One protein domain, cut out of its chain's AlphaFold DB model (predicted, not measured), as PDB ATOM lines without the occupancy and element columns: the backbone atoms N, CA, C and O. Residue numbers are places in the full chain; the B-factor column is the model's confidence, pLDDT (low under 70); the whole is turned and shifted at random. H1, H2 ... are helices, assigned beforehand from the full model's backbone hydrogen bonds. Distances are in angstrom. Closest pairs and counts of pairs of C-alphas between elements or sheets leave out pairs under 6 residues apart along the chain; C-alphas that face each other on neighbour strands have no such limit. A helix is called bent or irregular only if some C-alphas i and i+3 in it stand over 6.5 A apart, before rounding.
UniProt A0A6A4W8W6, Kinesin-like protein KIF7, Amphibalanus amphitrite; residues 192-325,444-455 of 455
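Overview. This is residues 192 to 325 and 444 to 455 of the 455 residues of the protein "Kinesin-like protein KIF7" of Amphibalanus amphitrite (UniProt A0A6A4W8W6). The longest helix, H4, crosses H2 and H5 of a small three-helix bundle at a steep tilt and then sticks out beyond it as a free arm, residues 306 to 325. The bundle is a long helical hairpin, H1 and H2, with the short H5 alongside both; H3 sits off the bundle, touching no helix, between the end of H2 and the start of H4. The printed part has 146 residues with five named helices in the order H1 to H5 and no named strand, and its class is all helix. It is loose, with a radius of gyration of the C-alphas of 19.3 A, and elongated, spanning 62 by 35 by 31 A.

Along the chain. Find C-alpha 286 at (17.973, -15.918, 96.732); from there H4, residues 286 to 325, runs 58.3 A to C-alpha 325 at (-17.473, 29.626, 88.597). H1, residues 195 to 224, is 42.3 A long and starts at C-alpha 195, (-0.525, -30.177, 89.062). H2, residues 231 to 258, is 40.6 A long. H3, residues 267 to 282, measures 19.9 A, and H5, residues 444 to 453, measures 14.2 A. H3 has a kink of 45 degrees near residue 276; it is neither bent nor irregular, but only just: C-alphas 276 and 279 are 6.5 A apart.

Arrangement. Start at H4, which with residues 301 to 305 alone touches H2, at a steep tilt of 62 degrees; the closest C-alphas are those of Glu 239 and Val 301, 6.3 A apart. With residues 286 to 297 alone H4 touches H5, at a steep tilt of 44 degrees, closest at the C-alphas of Cys 294 and Leu 445, 6.3 A. H1, H2 and H5 form a bundle, helices side by side at shallow tilts. H1 and H2 are a hairpin, opposite ways at 23 degrees, closest at the C-alphas of Arg 209 and Met 244, 6.1 A. H5 touches H2, the same way at 23 degrees, closest at the C-alphas of Ala 243 and Pro 444, 5.7 A. H5 also touches H1, opposite ways at 4 degrees, closest at the C-alphas of Leu 205 and Ile 451, 7.0 A. H3 and H4 are close but not clearly touching, with the C-alphas of Leu 281 and Leu 289 closest at 7.2 A. H1 and H4 are apart. In H2, H4 and H5 every O i to N i+4 pair is within hydrogen-bond range; in H1 25 of 26 are, in H3 10 of 12.

Size, cuts and confidence. The two C-alphas farthest apart, those of Asp 194 and Gln 324, are 64.3 A apart. Residues 326 to 443 are not printed, and C-alphas 325 and 444 are 45.8 A apart across this cut. Of the links printed whole, H3 to H4 is tight, H1 to H2 and H2 to H3 are short, and none is long. The mean pLDDT of the printed part is 80.6; it is under 70 at residues 192 to 193, 261 to 277, 279 and 444 to 455.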
ATOM      1  N   PRO A 192       8.349 -28.352  88.794       53.91
ATOM      2  CA  PRO A 192       7.648 -27.070  88.994       53.91
ATOM      3  C   PRO A 192       6.345 -26.892  88.183       53.91
ATOM      4  O   PRO A 192       5.757 -25.805  88.163       53.91
ATOM      5  N   ASP A 193       5.912 -27.953  87.508       63.94
ATOM      6  CA  ASP A 193       4.719 -28.078  86.681       63.94
ATOM      7  C   ASP A 193       3.802 -29.224  87.147       63.94
ATOM      8  O   ASP A 193       2.779 -29.476  86.512       63.94
ATOM      9  N   ASP A 194       4.125 -29.913  88.249       79.75
ATOM     10  CA  ASP A 194       3.257 -30.950  88.796       79.75
ATOM     11  C   ASP A 194       1.929 -30.309  89.252       79.75
ATOM     12  O   ASP A 194       1.926 -29.442  90.143       79.75
ATOM     13  N   PRO A 195       0.776 -30.711  88.678       82.25
ATOM     14  CA  PRO A 195      -0.525 -30.177  89.062       82.25
ATOM     15  C   PRO A 195      -0.808 -30.320  90.563       82.25
ATOM     16  O   PRO A 195      -1.558 -29.509  91.113       82.25
ATOM     17  N   ALA A 196      -0.217 -31.303  91.251       85.19
ATOM     18  CA  ALA A 196      -0.345 -31.449  92.700       85.19
ATOM     19  C   ALA A 196       0.440 -30.379  93.485       85.19
ATOM     20  O   ALA A 196      -0.025 -29.928  94.535       85.19
ATOM     21  N   SER A 197       1.603 -29.935  92.990       82.50
ATOM     22  CA  SER A 197       2.342 -28.799  93.571       82.50
ATOM     23  C   SER A 197       1.582 -27.493  93.358       82.50
ATOM     24  O   SER A 197       1.305 -26.767  94.311       82.50
ATOM     25  N   ILE A 198       1.112 -27.254  92.128       82.88
ATOM     26  CA  ILE A 198       0.376 -26.034  91.772       82.88
ATOM     27  C   ILE A 198      -0.899 -25.892  92.616       82.88
ATOM     28  O   ILE A 198      -1.204 -24.804  93.102       82.88
ATOM     29  N   ARG A 199      -1.642 -26.983  92.847       89.75
ATOM     30  CA  ARG A 199      -2.836 -26.968  93.714       89.75
ATOM     31  C   ARG A 199      -2.504 -26.617  95.167       89.75
ATOM     32  O   ARG A 199      -3.251 -25.849  95.770       89.75
ATOM     33  N   ARG A 200      -1.401 -27.144  95.713       88.88
ATOM     34  CA  ARG A 200      -0.932 -26.807  97.069       88.88
ATOM     35  C   ARG A 200      -0.563 -25.331  97.174       88.88
ATOM     36  O   ARG A 200      -1.014 -24.652  98.088       88.88
ATOM     37  N   GLU A 201       0.177 -24.811  96.203       85.12
ATOM     38  CA  GLU A 201       0.561 -23.399  96.152       85.12
ATOM     39  C   GLU A 201      -0.652 -22.468  96.009       85.12
ATOM     40  O   GLU A 201      -0.711 -21.439  96.675       85.12
ATOM     41  N   ILE A 202      -1.653 -22.838  95.198       88.00
ATOM     42  CA  ILE A 202      -2.929 -22.105  95.102       88.00
ATOM     43  C   ILE A 202      -3.631 -22.045  96.462       88.00
ATOM     44  O   ILE A 202      -4.203 -21.010  96.802       88.00
ATOM     45  N   GLN A 203      -3.600 -23.126  97.244       91.00
ATOM     46  CA  GLN A 203      -4.196 -23.116  98.576       91.00
ATOM     47  C   GLN A 203      -3.438 -22.174  99.520       91.00
ATOM     48  O   GLN A 203      -4.057 -21.297 100.112       91.00
ATOM     49  N   LEU A 204      -2.105 -22.264  99.565       88.25
ATOM     50  CA  LEU A 204      -1.272 -21.368 100.378       88.25
ATOM     51  C   LEU A 204      -1.477 -19.887 100.017       88.25
ATOM     52  O   LEU A 204      -1.557 -19.028 100.891       88.25
ATOM     53  N   LEU A 205      -1.602 -19.585  98.724       90.44
ATOM     54  CA  LEU A 205      -1.905 -18.245  98.226       90.44
ATOM     55  C   LEU A 205      -3.263 -17.728  98.716       90.44
ATOM     56  O   LEU A 205      -3.382 -16.558  99.082       90.44
ATOM     57  N   ARG A 206      -4.290 -18.586  98.739       92.75
ATOM     58  CA  ARG A 206      -5.619 -18.230  99.260       92.75
ATOM     59  C   ARG A 206      -5.569 -17.943 100.756       92.75
ATOM     60  O   ARG A 206      -6.116 -16.923 101.176       92.75
ATOM     61  N   ASP A 207      -4.867 -18.776 101.518       90.62
ATOM     62  CA  ASP A 207      -4.697 -18.602 102.964       90.62
ATOM     63  C   ASP A 207      -3.929 -17.300 103.267       90.62
ATOM     64  O   ASP A 207      -4.314 -16.504 104.129       90.62
ATOM     65  N   CYS A 208      -2.880 -17.009 102.488       90.31
ATOM     66  CA  CYS A 208      -2.148 -15.748 102.569       90.31
ATOM     67  C   CYS A 208      -3.047 -14.542 102.262       90.31
ATOM     68  O   CYS A 208      -3.028 -13.549 102.994       90.31
ATOM     69  N   ARG A 209      -3.864 -14.616 101.203       93.12
ATOM     70  CA  ARG A 209      -4.810 -13.550 100.849       93.12
ATOM     71  C   ARG A 209      -5.786 -13.261 101.985       93.12
ATOM     72  O   ARG A 209      -6.054 -12.096 102.280       93.12
ATOM     73  N   GLU A 210      -6.302 -14.305 102.628       94.12
ATOM     74  CA  GLU A 210      -7.202 -14.178 103.775       94.12
ATOM     75  C   GLU A 210      -6.505 -13.519 104.975       94.12
ATOM     76  O   GLU A 210      -7.063 -12.604 105.587       94.12
ATOM     77  N   SER A 211      -5.253 -13.891 105.262       92.44
ATOM     78  CA  SER A 211      -4.434 -13.227 106.285       92.44
ATOM     79  C   SER A 211      -4.264 -11.726 106.006       92.44
ATOM     80  O   SER A 211      -4.530 -10.896 106.882       92.44
ATOM     81  N   LEU A 212      -3.915 -11.349 104.768       92.56
ATOM     82  CA  LEU A 212      -3.780  -9.944 104.358       92.56
ATOM     83  C   LEU A 212      -5.107  -9.180 104.479       92.56
ATOM     84  O   LEU A 212      -5.136  -8.069 105.014       92.56
ATOM     85  N   HIS A 213      -6.225  -9.791 104.069       94.50
ATOM     86  CA  HIS A 213      -7.564  -9.221 104.256       94.50
ATOM     87  C   HIS A 213      -7.888  -8.980 105.731       94.50
ATOM     88  O   HIS A 213      -8.441  -7.936 106.080       94.50
ATOM     89  N   ASN A 214      -7.532  -9.915 106.611       94.88
ATOM     90  CA  ASN A 214      -7.754  -9.776 108.044       94.88
ATOM     91  C   ASN A 214      -6.898  -8.651 108.646       94.88
ATOM     92  O   ASN A 214      -7.413  -7.856 109.434       94.88
ATOM     93  N   GLN A 215      -5.632  -8.514 108.236       93.19
ATOM     94  CA  GLN A 215      -4.787  -7.381 108.636       93.19
ATOM     95  C   GLN A 215      -5.379  -6.046 108.165       93.19
ATOM     96  O   GLN A 215      -5.511  -5.111 108.957       93.19
ATOM     97  N   ARG A 216      -5.823  -5.972 106.906       94.25
ATOM     98  CA  ARG A 216      -6.458  -4.777 106.337       94.25
ATOM     99  C   ARG A 216      -7.740  -4.409 107.082       94.25
ATOM    100  O   ARG A 216      -7.945  -3.246 107.421       94.25
ATOM    101  N   ARG A 217      -8.587  -5.400 107.391       93.75
ATOM    102  CA  ARG A 217      -9.810  -5.209 108.188       93.75
ATOM    103  C   ARG A 217      -9.498  -4.633 109.563       93.75
ATOM    104  O   ARG A 217     -10.187  -3.710 109.966       93.75
ATOM    105  N   ARG A 218      -8.447  -5.100 110.248       92.25
ATOM    106  CA  ARG A 218      -8.039  -4.553 111.559       92.25
ATOM    107  C   ARG A 218      -7.707  -3.062 111.488       92.25
ATOM    108  O   ARG A 218      -8.133  -2.316 112.364       92.25
ATOM    109  N   ILE A 219      -6.986  -2.628 110.453       91.31
ATOM    110  CA  ILE A 219      -6.671  -1.203 110.246       91.31
ATOM    111  C   ILE A 219      -7.952  -0.426 109.916       91.31
ATOM    112  O   ILE A 219      -8.246   0.586 110.549       91.31
ATOM    113  N   ASN A 220      -8.783  -0.945 109.010       90.69
ATOM    114  CA  ASN A 220     -10.056  -0.316 108.659       90.69
ATOM    115  C   ASN A 220     -11.026  -0.219 109.840       90.69
ATOM    116  O   ASN A 220     -11.742   0.771 109.945       90.69
ATOM    117  N   SER A 221     -11.059  -1.187 110.757       90.38
ATOM    118  CA  SER A 221     -11.897  -1.106 111.956       90.38
ATOM    119  C   SER A 221     -11.533   0.095 112.832       90.38
ATOM    120  O   SER A 221     -12.436   0.705 113.395       90.38
ATOM    121  N   LYS A 222     -10.253   0.493 112.898       88.44
ATOM    122  CA  LYS A 222      -9.841   1.726 113.594       88.44
ATOM    123  C   LYS A 222     -10.417   2.967 112.910       88.44
ATOM    124  O   LYS A 222     -10.957   3.835 113.590       88.44
ATOM    125  N   LEU A 223     -10.384   2.999 111.577       85.38
ATOM    126  CA  LEU A 223     -10.965   4.084 110.783       85.38
ATOM    127  C   LEU A 223     -12.488   4.184 110.982       85.38
ATOM    128  O   LEU A 223     -13.017   5.270 111.190       85.38
ATOM    129  N   HIS A 224     -13.196   3.049 110.992       84.94
ATOM    130  CA  HIS A 224     -14.650   3.008 111.213       84.94
ATOM    131  C   HIS A 224     -15.048   3.411 112.641       84.94
ATOM    132  O   HIS A 224     -16.156   3.888 112.857       84.94
ATOM    133  N   GLN A 225     -14.143   3.264 113.612       88.38
ATOM    134  CA  GLN A 225     -14.312   3.777 114.976       88.38
ATOM    135  C   GLN A 225     -14.051   5.292 115.081       88.38
ATOM    136  O   GLN A 225     -14.014   5.827 116.187       88.38
ATOM    137  N   GLY A 226     -13.839   5.986 113.957       79.31
ATOM    138  CA  GLY A 226     -13.567   7.421 113.915       79.31
ATOM    139  C   GLY A 226     -12.155   7.800 114.364       79.31
ATOM    140  O   GLY A 226     -11.880   8.981 114.567       79.31
ATOM    141  N   ARG A 227     -11.246   6.828 114.530       83.56
ATOM    142  CA  ARG A 227      -9.839   7.115 114.830       83.56
ATOM    143  C   ARG A 227      -9.132   7.541 113.549       83.56
ATOM    144  O   ARG A 227      -9.306   6.913 112.504       83.56
ATOM    145  N   GLN A 228      -8.325   8.593 113.640       84.81
ATOM    146  CA  GLN A 228      -7.442   8.989 112.546       84.81
ATOM    147  C   GLN A 228      -6.321   7.958 112.415       84.81
ATOM    148  O   GLN A 228      -5.764   7.521 113.422       84.81
ATOM    149  N   LEU A 229      -6.036   7.545 111.182       86.00
ATOM    150  CA  LEU A 229      -4.913   6.665 110.892       86.00
ATOM    151  C   LEU A 229      -3.627   7.478 110.922       86.00
ATOM    152  O   LEU A 229      -3.562   8.559 110.337       86.00
ATOM    153  N   ASP A 230      -2.602   6.929 111.558       87.62
ATOM    154  CA  ASP A 230      -1.272   7.521 111.484       87.62
ATOM    155  C   ASP A 230      -0.657   7.318 110.080       87.62
ATOM    156  O   ASP A 230      -1.094   6.461 109.297       87.62
ATOM    157  N   ALA A 231       0.383   8.080 109.745       83.69
ATOM    158  CA  ALA A 231       1.100   7.969 108.474       83.69
ATOM    159  C   ALA A 231       1.635   6.542 108.251       83.69
ATOM    160  O   ALA A 231       1.524   5.992 107.151       83.69
ATOM    161  N   ALA A 232       2.133   5.901 109.314       86.12
ATOM    162  CA  ALA A 232       2.585   4.514 109.279       86.12
ATOM    163  C   ALA A 232       1.441   3.527 108.983       86.12
ATOM    164  O   ALA A 232       1.615   2.589 108.205       86.12
ATOM    165  N   GLU A 233       0.252   3.745 109.550       87.44
ATOM    166  CA  GLU A 233      -0.919   2.893 109.311       87.44
ATOM    167  C   GLU A 233      -1.485   3.085 107.900       87.44
ATOM    168  O   GLU A 233      -1.891   2.119 107.255       87.44
ATOM    169  N   THR A 234      -1.453   4.316 107.392       86.94
ATOM    170  CA  THR A 234      -1.860   4.648 106.020       86.94
ATOM    171  C   THR A 234      -0.923   4.008 104.998       86.94
ATOM    172  O   THR A 234      -1.386   3.381 104.039       86.94
ATOM    173  N   ARG A 235       0.393   4.091 105.235       88.31
ATOM    174  CA  ARG A 235       1.405   3.378 104.444       88.31
ATOM    175  C   ARG A 235       1.187   1.870 104.519       88.31
ATOM    176  O   ARG A 235       1.172   1.203 103.491       88.31
ATOM    177  N   ARG A 236       0.920   1.330 105.709       88.88
ATOM    178  CA  ARG A 236       0.650  -0.100 105.885       88.88
ATOM    179  C   ARG A 236      -0.600  -0.566 105.140       88.88
ATOM    180  O   ARG A 236      -0.609  -1.663 104.594       88.88
ATOM    181  N   LEU A 237      -1.654   0.242 105.107       90.31
ATOM    182  CA  LEU A 237      -2.870  -0.072 104.360       90.31
ATOM    183  C   LEU A 237      -2.590  -0.161 102.853       90.31
ATOM    184  O   LEU A 237      -3.074  -1.081 102.202       90.31
ATOM    185  N   LEU A 238      -1.752   0.738 102.330       85.94
ATOM    186  CA  LEU A 238      -1.261   0.680 100.950       85.94
ATOM    187  C   LEU A 238      -0.424  -0.571 100.673       85.94
ATOM    188  O   LEU A 238      -0.657  -1.246  99.677       85.94
ATOM    189  N   GLU A 239       0.507  -0.914 101.566       87.25
ATOM    190  CA  GLU A 239       1.292  -2.151 101.448       87.25
ATOM    191  C   GLU A 239       0.389  -3.392 101.392       87.25
ATOM    192  O   GLU A 239       0.632  -4.312 100.616       87.25
ATOM    193  N   LEU A 240      -0.667  -3.427 102.208       90.75
ATOM    194  CA  LEU A 240      -1.621  -4.534 102.216       90.75
ATOM    195  C   LEU A 240      -2.432  -4.606 100.919       90.75
ATOM    196  O   LEU A 240      -2.621  -5.704 100.401       90.75
ATOM    197  N   ASP A 241      -2.884  -3.467 100.388       91.00
ATOM    198  CA  ASP A 241      -3.621  -3.406  99.122       91.00
ATOM    199  C   ASP A 241      -2.757  -3.896  97.944       91.00
ATOM    200  O   ASP A 241      -3.213  -4.715  97.144       91.00
ATOM    201  N   GLU A 242      -1.493  -3.469  97.872       87.50
ATOM    202  CA  GLU A 242      -0.559  -3.905  96.823       87.50
ATOM    203  C   GLU A 242      -0.182  -5.384  96.961       87.50
ATOM    204  O   GLU A 242      -0.156  -6.120  95.974       87.50
ATOM    205  N   ALA A 243       0.054  -5.868  98.184       87.44
ATOM    206  CA  ALA A 243       0.345  -7.281  98.406       87.44
ATOM    207  C   ALA A 243      -0.849  -8.181  98.064       87.44
ATOM    208  O   ALA A 243      -0.668  -9.258  97.500       87.44
ATOM    209  N   MET A 244      -2.074  -7.739  98.364       89.12
ATOM    210  CA  MET A 244      -3.285  -8.444  97.948       89.12
ATOM    211  C   MET A 244      -3.401  -8.506  96.424       89.12
ATOM    212  O   MET A 244      -3.662  -9.581  95.891       89.12
ATOM    213  N   HIS A 245      -3.149  -7.391  95.730       88.50
ATOM    214  CA  HIS A 245      -3.172  -7.353  94.269       88.50
ATOM    215  C   HIS A 245      -2.144  -8.311  93.649       88.50
ATOM    216  O   HIS A 245      -2.487  -9.082  92.755       88.50
ATOM    217  N   ALA A 246      -0.917  -8.340  94.183       86.69
ATOM    218  CA  ALA A 246       0.118  -9.274  93.748       86.69
ATOM    219  C   ALA A 246      -0.290 -10.744  93.963       86.69
ATOM    220  O   ALA A 246      -0.054 -11.593  93.105       86.69
ATOM    221  N   VAL A 247      -0.927 -11.063  95.097       87.56
ATOM    222  CA  VAL A 247      -1.426 -12.418  95.379       87.56
ATOM    223  C   VAL A 247      -2.527 -12.827  94.397       87.56
ATOM    224  O   VAL A 247      -2.511 -13.966  93.928       87.56
ATOM    225  N   ASP A 248      -3.451 -11.926  94.060       89.56
ATOM    226  CA  ASP A 248      -4.510 -12.201  93.082       89.56
ATOM    227  C   ASP A 248      -3.929 -12.444  91.674       89.56
ATOM    228  O   ASP A 248      -4.302 -13.425  91.029       89.56
ATOM    229  N   GLU A 249      -2.938 -11.660  91.238       85.25
ATOM    230  CA  GLU A 249      -2.263 -11.862  89.944       85.25
ATOM    231  C   GLU A 249      -1.530 -13.217  89.878       85.25
ATOM    232  O   GLU A 249      -1.616 -13.952  88.887       85.25
ATOM    233  N   VAL A 250      -0.844 -13.612  90.958       84.12
ATOM    234  CA  VAL A 250      -0.170 -14.921  91.033       84.12
ATOM    235  C   VAL A 250      -1.181 -16.072  91.068       84.12
ATOM    236  O   VAL A 250      -0.946 -17.112  90.441       84.12
ATOM    237  N   LEU A 251      -2.305 -15.911  91.774       86.62
ATOM    238  CA  LEU A 251      -3.396 -16.888  91.791       86.62
ATOM    239  C   LEU A 251      -3.982 -17.095  90.397       86.62
ATOM    240  O   LEU A 251      -4.139 -18.243  89.977       86.62
ATOM    241  N   GLU A 252      -4.267 -16.009  89.679       87.25
ATOM    242  CA  GLU A 252      -4.745 -16.055  88.298       87.25
ATOM    243  C   GLU A 252      -3.739 -16.774  87.395       87.25
ATOM    244  O   GLU A 252      -4.101 -17.722  86.695       87.25
ATOM    245  N   HIS A 253      -2.452 -16.420  87.484       82.19
ATOM    246  CA  HIS A 253      -1.398 -17.068  86.706       82.19
ATOM    247  C   HIS A 253      -1.309 -18.581  86.971       82.19
ATOM    248  O   HIS A 253      -1.258 -19.380  86.029       82.19
ATOM    249  N   LYS A 254      -1.312 -19.008  88.242       85.00
ATOM    250  CA  LYS A 254      -1.259 -20.437  88.601       85.00
ATOM    251  C   LYS A 254      -2.537 -21.180  88.208       85.00
ATOM    252  O   LYS A 254      -2.450 -22.323  87.761       85.00
ATOM    253  N   ALA A 255      -3.704 -20.548  88.321       86.75
ATOM    254  CA  ALA A 255      -4.970 -21.127  87.879       86.75
ATOM    255  C   ALA A 255      -4.995 -21.347  86.356       86.75
ATOM    256  O   ALA A 255      -5.390 -22.422  85.904       86.75
ATOM    257  N   CYS A 256      -4.501 -20.383  85.570       83.25
ATOM    258  CA  CYS A 256      -4.339 -20.532  84.122       83.25
ATOM    259  C   CYS A 256      -3.379 -21.676  83.763       83.25
ATOM    260  O   CYS A 256      -3.693 -22.476  82.879       83.25
ATOM    261  N   ARG A 257      -2.253 -21.804  84.482       80.12
ATOM    262  CA  ARG A 257      -1.308 -22.921  84.299       80.12
ATOM    263  C   ARG A 257      -1.943 -24.276  84.609       80.12
ATOM    264  O   ARG A 257      -1.782 -25.204  83.824       80.12
ATOM    265  N   LEU A 258      -2.702 -24.388  85.702       83.69
ATOM    266  CA  LEU A 258      -3.390 -25.631  86.071       83.69
ATOM    267  C   LEU A 258      -4.453 -26.044  85.038       83.69
ATOM    268  O   LEU A 258      -4.654 -27.232  84.803       83.69
ATOM    269  N   ALA A 259      -5.125 -25.071  84.421       83.06
ATOM    270  CA  ALA A 259      -6.120 -25.301  83.376       83.06
ATOM    271  C   ALA A 259      -5.510 -25.605  81.989       83.06
ATOM    272  O   ALA A 259      -6.258 -25.784  81.029       83.06
ATOM    273  N   GLY A 260      -4.176 -25.642  81.859       72.06
ATOM    274  CA  GLY A 260      -3.485 -25.854  80.580       72.06
ATOM    275  C   GLY A 260      -3.624 -24.688  79.593       72.06
ATOM    276  O   GLY A 260      -3.344 -24.847  78.405       72.06
ATOM    277  N   GLY A 261      -4.077 -23.520  80.058       64.88
ATOM    278  CA  GLY A 261      -4.291 -22.340  79.226       64.88
ATOM    279  C   GLY A 261      -2.994 -21.570  78.977       64.88
ATOM    280  O   GLY A 261      -2.226 -21.307  79.902       64.88
ATOM    281  N   ALA A 262      -2.765 -21.155  77.728       57.25
ATOM    282  CA  ALA A 262      -1.768 -20.131  77.432       57.25
ATOM    283  C   ALA A 262      -2.218 -18.787  78.028       57.25
ATOM    284  O   ALA A 262      -3.408 -18.470  78.022       57.25
ATOM    285  N   ALA A 263      -1.266 -17.997  78.534       56.38
ATOM    286  CA  ALA A 263      -1.548 -16.652  79.031       56.38
ATOM    287  C   ALA A 263      -2.261 -15.803  77.948       56.38
ATOM    288  O   ALA A 263      -1.963 -15.976  76.760       56.38
ATOM    289  N   PRO A 264      -3.184 -14.897  78.327       54.44
ATOM    290  CA  PRO A 264      -3.913 -14.035  77.387       54.44
ATOM    291  C   PRO A 264      -2.963 -13.241  76.466       54.44
ATOM    292  O   PRO A 264      -1.823 -12.975  76.832       54.44
ATOM    293  N   GLU A 265      -3.407 -12.871  75.255       50.25
ATOM    294  CA  GLU A 265      -2.527 -12.383  74.169       50.25
ATOM    295  C   GLU A 265      -1.714 -11.108  74.485       50.25
ATOM    296  O   GLU A 265      -0.596 -10.974  73.980       50.25
ATOM    297  N   ASP A 266      -2.183 -10.228  75.377       54.72
ATOM    298  CA  ASP A 266      -1.398  -9.088  75.900       54.72
ATOM    299  C   ASP A 266      -0.154  -9.541  76.691       54.72
ATOM    300  O   ASP A 266       0.868  -8.849  76.760       54.72
ATOM    301  N   GLY A 267      -0.191 -10.774  77.193       50.88
ATOM    302  CA  GLY A 267       0.921 -11.488  77.790       50.88
ATOM    303  C   GLY A 267       2.008 -11.879  76.794       50.88
ATOM    304  O   GLY A 267       3.111 -12.144  77.236       50.88
ATOM    305  N   ARG A 268       1.814 -11.872  75.464       53.00
ATOM    306  CA  ARG A 268       2.886 -12.279  74.520       53.00
ATOM    307  C   ARG A 268       4.095 -11.342  74.520       53.00
ATOM    308  O   ARG A 268       5.222 -11.818  74.392       53.00
ATOM    309  N   ARG A 269       3.896 -10.027  74.691       54.28
ATOM    310  CA  ARG A 269       5.006  -9.053  74.818       54.28
ATOM    311  C   ARG A 269       5.662  -9.132  76.196       54.28
ATOM    312  O   ARG A 269       6.885  -9.056  76.287       54.28
ATOM    313  N   LEU A 270       4.862  -9.352  77.242       57.97
ATOM    314  CA  LEU A 270       5.355  -9.593  78.596       57.97
ATOM    315  C   LEU A 270       6.157 -10.901  78.665       57.97
ATOM    316  O   LEU A 270       7.250 -10.891  79.199       57.97
ATOM    317  N   LEU A 271       5.686 -11.975  78.030       55.31
ATOM    318  CA  LEU A 271       6.341 -13.280  77.909       55.31
ATOM    319  C   LEU A 271       7.657 -13.197  77.133       55.31
ATOM    320  O   LEU A 271       8.586 -13.935  77.446       55.31
ATOM    321  N   LEU A 272       7.762 -12.322  76.124       55.69
ATOM    322  CA  LEU A 272       9.008 -12.125  75.378       55.69
ATOM    323  C   LEU A 272      10.076 -11.440  76.246       55.69
ATOM    324  O   LEU A 272      11.208 -11.915  76.310       55.69
ATOM    325  N   ASN A 273       9.696 -10.382  76.971       60.12
ATOM    326  CA  ASN A 273      10.565  -9.723  77.954       60.12
ATOM    327  C   ASN A 273      10.879 -10.646  79.140       60.12
ATOM    328  O   ASN A 273      12.025 -10.759  79.561       60.12
ATOM    329  N   GLN A 274       9.886 -11.381  79.632       62.28
ATOM    330  CA  GLN A 274      10.019 -12.359  80.704       62.28
ATOM    331  C   GLN A 274      10.939 -13.508  80.287       62.28
ATOM    332  O   GLN A 274      11.762 -13.925  81.084       62.28
ATOM    333  N   ARG A 275      10.901 -13.991  79.040       61.19
ATOM    334  CA  ARG A 275      11.837 -15.021  78.549       61.19
ATOM    335  C   ARG A 275      13.297 -14.567  78.548       61.19
ATOM    336  O   ARG A 275      14.177 -15.405  78.702       61.19
ATOM    337  N   GLN A 276      13.556 -13.270  78.392       69.38
ATOM    338  CA  GLN A 276      14.905 -12.699  78.458       69.38
ATOM    339  C   GLN A 276      15.323 -12.353  79.894       69.38
ATOM    340  O   GLN A 276      16.502 -12.435  80.236       69.38
ATOM    341  N   LEU A 277      14.357 -11.991  80.741       68.19
ATOM    342  CA  LEU A 277      14.581 -11.594  82.128       68.19
ATOM    343  C   LEU A 277      14.639 -12.797  83.078       68.19
ATOM    344  O   LEU A 277      15.425 -12.795  84.014       68.19
ATOM    345  N   MET A 278      13.857 -13.847  82.826       72.75
ATOM    346  CA  MET A 278      13.757 -15.021  83.694       72.75
ATOM    347  C   MET A 278      15.088 -15.747  83.889       72.75
ATOM    348  O   MET A 278      15.393 -16.048  85.033       72.75
ATOM    349  N   PRO A 279      15.914 -15.999  82.855       68.38
ATOM    350  CA  PRO A 279      17.229 -16.601  83.062       68.38
ATOM    351  C   PRO A 279      18.139 -15.732  83.936       68.38
ATOM    352  O   PRO A 279      18.907 -16.256  84.732       68.38
ATOM    353  N   ARG A 280      18.020 -14.401  83.828       77.06
ATOM    354  CA  ARG A 280      18.777 -13.454  84.657       77.06
ATOM    355  C   ARG A 280      18.269 -13.439  86.096       77.06
ATOM    356  O   ARG A 280      19.074 -13.482  87.008       77.06
ATOM    357  N   LEU A 281      16.949 -13.453  86.293       71.25
ATOM    358  CA  LEU A 281      16.316 -13.533  87.614       71.25
ATOM    359  C   LEU A 281      16.585 -14.870  88.312       71.25
ATOM    360  O   LEU A 281      16.788 -14.888  89.517       71.25
ATOM    361  N   LEU A 282      16.605 -15.978  87.563       73.50
ATOM    362  CA  LEU A 282      16.973 -17.306  88.071       73.50
ATOM    363  C   LEU A 282      18.472 -17.418  88.380       73.50
ATOM    364  O   LEU A 282      18.856 -18.284  89.155       73.50
ATOM    365  N   GLY A 283      19.300 -16.569  87.763       72.88
ATOM    366  CA  GLY A 283      20.733 -16.473  88.033       72.88
ATOM    367  C   GLY A 283      21.089 -15.612  89.247       72.88
ATOM    368  O   GLY A 283      22.245 -15.626  89.656       72.88
ATOM    369  N   LEU A 284      20.129 -14.879  89.820       79.50
ATOM    370  CA  LEU A 284      20.331 -14.123  91.055       79.50
ATOM    371  C   LEU A 284      20.328 -15.062  92.261       79.50
ATOM    372  O   LEU A 284      19.535 -16.005  92.340       79.50
ATOM    373  N   ALA A 285      21.163 -14.757  93.251       82.38
ATOM    374  CA  ALA A 285      21.085 -15.423  94.539       82.38
ATOM    375  C   ALA A 285      19.732 -15.125  95.206       82.38
ATOM    376  O   ALA A 285      19.149 -14.049  95.050       82.38
ATOM    377  N   ALA A 286      19.247 -16.060  96.026       73.56
ATOM    378  CA  ALA A 286      17.973 -15.918  96.732       73.56
ATOM    379  C   ALA A 286      17.872 -14.591  97.514       73.56
ATOM    380  O   ALA A 286      16.801 -13.987  97.562       73.56
ATOM    381  N   VAL A 287      18.987 -14.121  98.082       75.81
ATOM    382  CA  VAL A 287      19.092 -12.846  98.812       75.81
ATOM    383  C   VAL A 287      18.961 -11.635  97.883       75.81
ATOM    384  O   VAL A 287      18.229 -10.699  98.196       75.81
ATOM    385  N   GLU A 288      19.607 -11.658  96.719       81.81
ATOM    386  CA  GLU A 288      19.539 -10.578  95.725       81.81
ATOM    387  C   GLU A 288      18.120 -10.436  95.171       81.81
ATOM    388  O   GLU A 288      17.604  -9.329  95.013       81.81
ATOM    389  N   LEU A 289      17.446 -11.568  94.967       83.00
ATOM    390  CA  LEU A 289      16.056 -11.594  94.544       83.00
ATOM    391  C   LEU A 289      15.118 -11.004  95.619       83.00
ATOM    392  O   LEU A 289      14.225 -10.230  95.273       83.00
ATOM    393  N   ARG A 290      15.347 -11.282  96.918       78.50
ATOM    394  CA  ARG A 290      14.608 -10.630  98.031       78.50
ATOM    395  C   ARG A 290      14.756  -9.120  97.972       78.50
ATOM    396  O   ARG A 290      13.760  -8.405  98.023       78.50
ATOM    397  N   LEU A 291      15.994  -8.643  97.861       81.56
ATOM    398  CA  LEU A 291      16.301  -7.213  97.838       81.56
ATOM    399  C   LEU A 291      15.634  -6.522  96.650       81.56
ATOM    400  O   LEU A 291      15.030  -5.461  96.819       81.56
ATOM    401  N   LEU A 292      15.688  -7.146  95.471       85.69
ATOM    402  CA  LEU A 292      15.026  -6.638  94.279       85.69
ATOM    403  C   LEU A 292      13.517  -6.487  94.506       85.69
ATOM    404  O   LEU A 292      12.985  -5.403  94.267       85.69
ATOM    405  N   TYR A 293      12.844  -7.524  95.015       80.25
ATOM    406  CA  TYR A 293      11.406  -7.474  95.302       80.25
ATOM    407  C   TYR A 293      11.043  -6.440  96.371       80.25
ATOM    408  O   TYR A 293      10.094  -5.679  96.191       80.25
ATOM    409  N   CYS A 294      11.809  -6.357  97.460       79.62
ATOM    410  CA  CYS A 294      11.586  -5.354  98.499       79.62
ATOM    411  C   CYS A 294      11.699  -3.932  97.936       79.62
ATOM    412  O   CYS A 294      10.841  -3.091  98.199       79.62
ATOM    413  N   ARG A 295      12.717  -3.672  97.107       87.50
ATOM    414  CA  ARG A 295      12.946  -2.354  96.505       87.50
ATOM    415  C   ARG A 295      11.889  -1.994  95.465       87.50
ATOM    416  O   ARG A 295      11.482  -0.837  95.396       87.50
ATOM    417  N   THR A 296      11.459  -2.933  94.621       84.06
ATOM    418  CA  THR A 296      10.397  -2.657  93.638       84.06
ATOM    419  C   THR A 296       9.069  -2.389  94.328       84.06
ATOM    420  O   THR A 296       8.402  -1.414  93.998       84.06
ATOM    421  N   PHE A 297       8.720  -3.182  95.334       79.56
ATOM    422  CA  PHE A 297       7.502  -2.987  96.106       79.56
ATOM    423  C   PHE A 297       7.511  -1.676  96.892       79.56
ATOM    424  O   PHE A 297       6.519  -0.955  96.874       79.56
ATOM    425  N   GLN A 298       8.630  -1.317  97.529       83.44
ATOM    426  CA  GLN A 298       8.753  -0.024  98.199       83.44
ATOM    427  C   GLN A 298       8.515   1.125  97.216       83.44
ATOM    428  O   GLN A 298       7.708   2.005  97.500       83.44
ATOM    429  N   ARG A 299       9.122   1.061  96.021       90.06
ATOM    430  CA  ARG A 299       8.877   2.041  94.954       90.06
ATOM    431  C   ARG A 299       7.411   2.085  94.520       90.06
ATOM    432  O   ARG A 299       6.895   3.174  94.306       90.06
ATOM    433  N   LEU A 300       6.733   0.942  94.402       84.88
ATOM    434  CA  LEU A 300       5.301   0.899  94.075       84.88
ATOM    435  C   LEU A 300       4.455   1.572  95.161       84.88
ATOM    436  O   LEU A 300       3.589   2.384  94.844       84.88
ATOM    437  N   VAL A 301       4.730   1.286  96.435       83.50
ATOM    438  CA  VAL A 301       4.038   1.919  97.566       83.50
ATOM    439  C   VAL A 301       4.273   3.427  97.565       83.50
ATOM    440  O   VAL A 301       3.311   4.186  97.666       83.50
ATOM    441  N   ASP A 302       5.517   3.871  97.384       86.56
ATOM    442  CA  ASP A 302       5.850   5.295  97.319       86.56
ATOM    443  C   ASP A 302       5.135   5.969  96.130       86.56
ATOM    444  O   ASP A 302       4.482   6.996  96.301       86.56
ATOM    445  N   GLN A 303       5.105   5.336  94.949       90.56
ATOM    446  CA  GLN A 303       4.342   5.826  93.792       90.56
ATOM    447  C   GLN A 303       2.833   5.934  94.058       90.56
ATOM    448  O   GLN A 303       2.169   6.806  93.488       90.56
ATOM    449  N   ARG A 304       2.261   5.060  94.895       87.06
ATOM    450  CA  ARG A 304       0.848   5.147  95.296       87.06
ATOM    451  C   ARG A 304       0.588   6.292  96.260       87.06
ATOM    452  O   ARG A 304      -0.448   6.940  96.119       87.06
ATOM    453  N   ILE A 305       1.495   6.542  97.202       87.75
ATOM    454  CA  ILE A 305       1.423   7.701  98.104       87.75
ATOM    455  C   ILE A 305       1.454   8.978  97.264       87.75
ATOM    456  O   ILE A 305       0.493   9.744  97.270       87.75
ATOM    457  N   ASP A 306       2.477   9.109  96.423       91.06
ATOM    458  CA  ASP A 306       2.648  10.200  95.468       91.06
ATOM    459  C   ASP A 306       1.443  10.395  94.541       91.06
ATOM    460  O   ASP A 306       1.161  11.510  94.098       91.06
ATOM    461  N   GLY A 307       0.788   9.300  94.149       90.19
ATOM    462  CA  GLY A 307      -0.430   9.317  93.347       90.19
ATOM    463  C   GLY A 307      -1.598   9.925  94.117       90.19
ATOM    464  O   GLY A 307      -2.219  10.860  93.624       90.19
ATOM    465  N   ARG A 308      -1.833   9.459  95.349       89.44
ATOM    466  CA  ARG A 308      -2.894   9.979  96.224       89.44
ATOM    467  C   ARG A 308      -2.703  11.457  96.551       89.44
ATOM    468  O   ARG A 308      -3.672  12.203  96.531       89.44
ATOM    469  N   GLU A 309      -1.475  11.891  96.819       92.25
ATOM    470  CA  GLU A 309      -1.173  13.308  97.061       92.25
ATOM    471  C   GLU A 309      -1.527  14.180  95.853       92.25
ATOM    472  O   GLU A 309      -2.127  15.245  95.999       92.25
ATOM    473  N   LYS A 310      -1.207  13.708  94.644       94.06
ATOM    474  CA  LYS A 310      -1.566  14.405  93.405       94.06
ATOM    475  C   LYS A 310      -3.077  14.423  93.185       94.06
ATOM    476  O   LYS A 310      -3.599  15.461  92.795       94.06
ATOM    477  N   ASP A 311      -3.774  13.322  93.459       93.69
ATOM    478  CA  ASP A 311      -5.236  13.253  93.340       93.69
ATOM    479  C   ASP A 311      -5.927  14.234  94.306       93.69
ATOM    480  O   ASP A 311      -6.881  14.908  93.922       93.69
ATOM    481  N   LEU A 312      -5.408  14.376  95.533       94.00
ATOM    482  CA  LEU A 312      -5.881  15.378  96.494       94.00
ATOM    483  C   LEU A 312      -5.630  16.807  95.997       94.00
ATOM    484  O   LEU A 312      -6.543  17.627  96.014       94.00
ATOM    485  N   ALA A 313      -4.430  17.092  95.482       95.69
ATOM    486  CA  ALA A 313      -4.115  18.405  94.921       95.69
ATOM    487  C   ALA A 313      -5.022  18.766  93.729       95.69
ATOM    488  O   ALA A 313      -5.423  19.920  93.580       95.69
ATOM    489  N   VAL A 314      -5.374  17.787  92.888       96.31
ATOM    490  CA  VAL A 314      -6.340  17.976  91.795       96.31
ATOM    491  C   VAL A 314      -7.735  18.276  92.346       96.31
ATOM    492  O   VAL A 314      -8.357  19.233  91.893       96.31
ATOM    493  N   ALA A 315      -8.200  17.531  93.352       95.81
ATOM    494  CA  ALA A 315      -9.506  17.764  93.968       95.81
ATOM    495  C   ALA A 315      -9.624  19.164  94.602       95.81
ATOM    496  O   ALA A 315     -10.666  19.814  94.480       95.81
ATOM    497  N   ASP A 316      -8.554  19.659  95.227       97.69
ATOM    498  CA  ASP A 316      -8.506  21.013  95.788       97.69
ATOM    499  C   ASP A 316      -8.595  22.088  94.694       97.69
ATOM    500  O   ASP A 316      -9.327  23.072  94.838       97.69
ATOM    501  N   LEU A 317      -7.883  21.900  93.579       97.75
ATOM    502  CA  LEU A 317      -7.968  22.800  92.426       97.75
ATOM    503  C   LEU A 317      -9.370  22.782  91.809       97.75
ATOM    504  O   LEU A 317      -9.922  23.847  91.526       97.75
ATOM    505  N   ASP A 318      -9.987  21.610  91.662       97.81
ATOM    506  CA  ASP A 318     -11.358  21.488  91.165       97.81
ATOM    507  C   ASP A 318     -12.342  22.248  92.072       97.81
ATOM    508  O   ASP A 318     -13.140  23.052  91.580       97.81
ATOM    509  N   ALA A 319     -12.225  22.119  93.399       97.62
ATOM    510  CA  ALA A 319     -13.048  22.871  94.349       97.62
ATOM    511  C   ALA A 319     -12.876  24.399  94.210       97.62
ATOM    512  O   ALA A 319     -13.865  25.142  94.213       97.62
ATOM    513  N   GLN A 320     -11.639  24.877  94.022       97.94
ATOM    514  CA  GLN A 320     -11.362  26.297  93.773       97.94
ATOM    515  C   GLN A 320     -11.985  26.777  92.455       97.94
ATOM    516  O   GLN A 320     -12.586  27.855  92.408       97.94
ATOM    517  N   THR A 321     -11.888  25.986  91.382       98.06
ATOM    518  CA  THR A 321     -12.502  26.348  90.095       98.06
ATOM    519  C   THR A 321     -14.025  26.410  90.196       98.06
ATOM    520  O   THR A 321     -14.639  27.348  89.678       98.06
ATOM    521  N   GLU A 322     -14.659  25.488  90.924       98.25
ATOM    522  CA  GLU A 322     -16.097  25.546  91.178       98.25
ATOM    523  C   GLU A 322     -16.497  26.815  91.933       98.25
ATOM    524  O   GLU A 322     -17.504  27.451  91.598       98.25
ATOM    525  N   GLU A 323     -15.724  27.208  92.945       98.31
ATOM    526  CA  GLU A 323     -15.969  28.435  93.694       98.31
ATOM    527  C   GLU A 323     -15.858  29.677  92.802       98.31
ATOM    528  O   GLU A 323     -16.751  30.537  92.825       98.31
ATOM    529  N   GLN A 324     -14.829  29.743  91.953       97.94
ATOM    530  CA  GLN A 324     -14.664  30.811  90.967       97.94
ATOM    531  C   GLN A 324     -15.848  30.864  89.994       97.94
ATOM    532  O   GLN A 324     -16.424  31.932  89.777       97.94
ATOM    533  N   VAL A 325     -16.294  29.718  89.472       98.38
ATOM    534  CA  VAL A 325     -17.473  29.626  88.597       98.38
ATOM    535  C   VAL A 325     -18.738  30.107  89.316       98.38
ATOM    536  O   VAL A 325     -19.545  30.841  88.735       98.38
ATOM    537  N   PRO A 444       4.205  -8.046 104.309       56.09
ATOM    538  CA  PRO A 444       3.551  -8.361 103.037       56.09
ATOM    539  C   PRO A 444       4.568  -8.761 101.956       56.09
ATOM    540  O   PRO A 444       4.301  -9.614 101.119       56.09
ATOM    541  N   LEU A 445       5.780  -8.218 102.066       55.69
ATOM    542  CA  LEU A 445       6.968  -8.566 101.294       55.69
ATOM    543  C   LEU A 445       7.485  -9.990 101.512       55.69
ATOM    544  O   LEU A 445       7.771 -10.691 100.545       55.69
ATOM    545  N   ASP A 446       7.567 -10.432 102.764       56.31
ATOM    546  CA  ASP A 446       7.985 -11.787 103.119       56.31
ATOM    547  C   ASP A 446       6.936 -12.812 102.653       56.31
ATOM    548  O   ASP A 446       7.294 -13.916 102.254       56.31
ATOM    549  N   ALA A 447       5.652 -12.432 102.609       56.50
ATOM    550  CA  ALA A 447       4.588 -13.273 102.064       56.50
ATOM    551  C   ALA A 447       4.784 -13.473 100.560       56.50
ATOM    552  O   ALA A 447       4.856 -14.607 100.093       56.50
ATOM    553  N   ILE A 448       4.934 -12.376  99.811       55.72
ATOM    554  CA  ILE A 448       5.166 -12.398  98.360       55.72
ATOM    555  C   ILE A 448       6.452 -13.170  98.026       55.72
ATOM    556  O   ILE A 448       6.483 -13.955  97.075       55.72
ATOM    557  N   TYR A 449       7.503 -13.005  98.830       54.34
ATOM    558  CA  TYR A 449       8.758 -13.718  98.642       54.34
ATOM    559  C   TYR A 449       8.639 -15.220  98.947       54.34
ATOM    560  O   TYR A 449       9.036 -16.039  98.122       54.34
ATOM    561  N   CYS A 450       8.036 -15.615 100.074       52.47
ATOM    562  CA  CYS A 450       7.762 -17.027 100.367       52.47
ATOM    563  C   CYS A 450       6.887 -17.672  99.279       52.47
ATOM    564  O   CYS A 450       7.100 -18.817  98.908       52.47
ATOM    565  N   ILE A 451       5.947 -16.931  98.701       51.97
ATOM    566  CA  ILE A 451       5.053 -17.414  97.644       51.97
ATOM    567  C   ILE A 451       5.764 -17.608  96.291       51.97
ATOM    568  O   ILE A 451       5.402 -18.497  95.520       51.97
ATOM    569  N   THR A 452       6.756 -16.772  95.978       51.31
ATOM    570  CA  THR A 452       7.500 -16.827  94.705       51.31
ATOM    571  C   THR A 452       8.739 -17.721  94.774       51.31
ATOM    572  O   THR A 452       9.180 -18.221  93.738       51.31
ATOM    573  N   CYS A 453       9.276 -17.938  95.980       45.44
ATOM    574  CA  CYS A 453      10.552 -18.613  96.222       45.44
ATOM    575  C   CYS A 453      10.459 -19.892  97.067       45.44
ATOM    576  O   CYS A 453      11.505 -20.472  97.345       45.44
ATOM    577  N   VAL A 454       9.267 -20.373  97.458       44.66
ATOM    578  CA  VAL A 454       9.103 -21.804  97.790       44.66
ATOM    579  C   VAL A 454       9.283 -22.569  96.478       44.66
ATOM    580  O   VAL A 454       8.358 -22.743  95.687       44.66
ATOM    581  N   ARG A 455      10.544 -22.888  96.219       35.94
ATOM    582  CA  ARG A 455      11.094 -23.581  95.068       35.94
ATOM    583  C   ARG A 455      12.198 -24.491  95.569       35.94
ATOM    584  O   ARG A 455      12.991 -24.009  96.411       35.94
TER     585      ARG A 455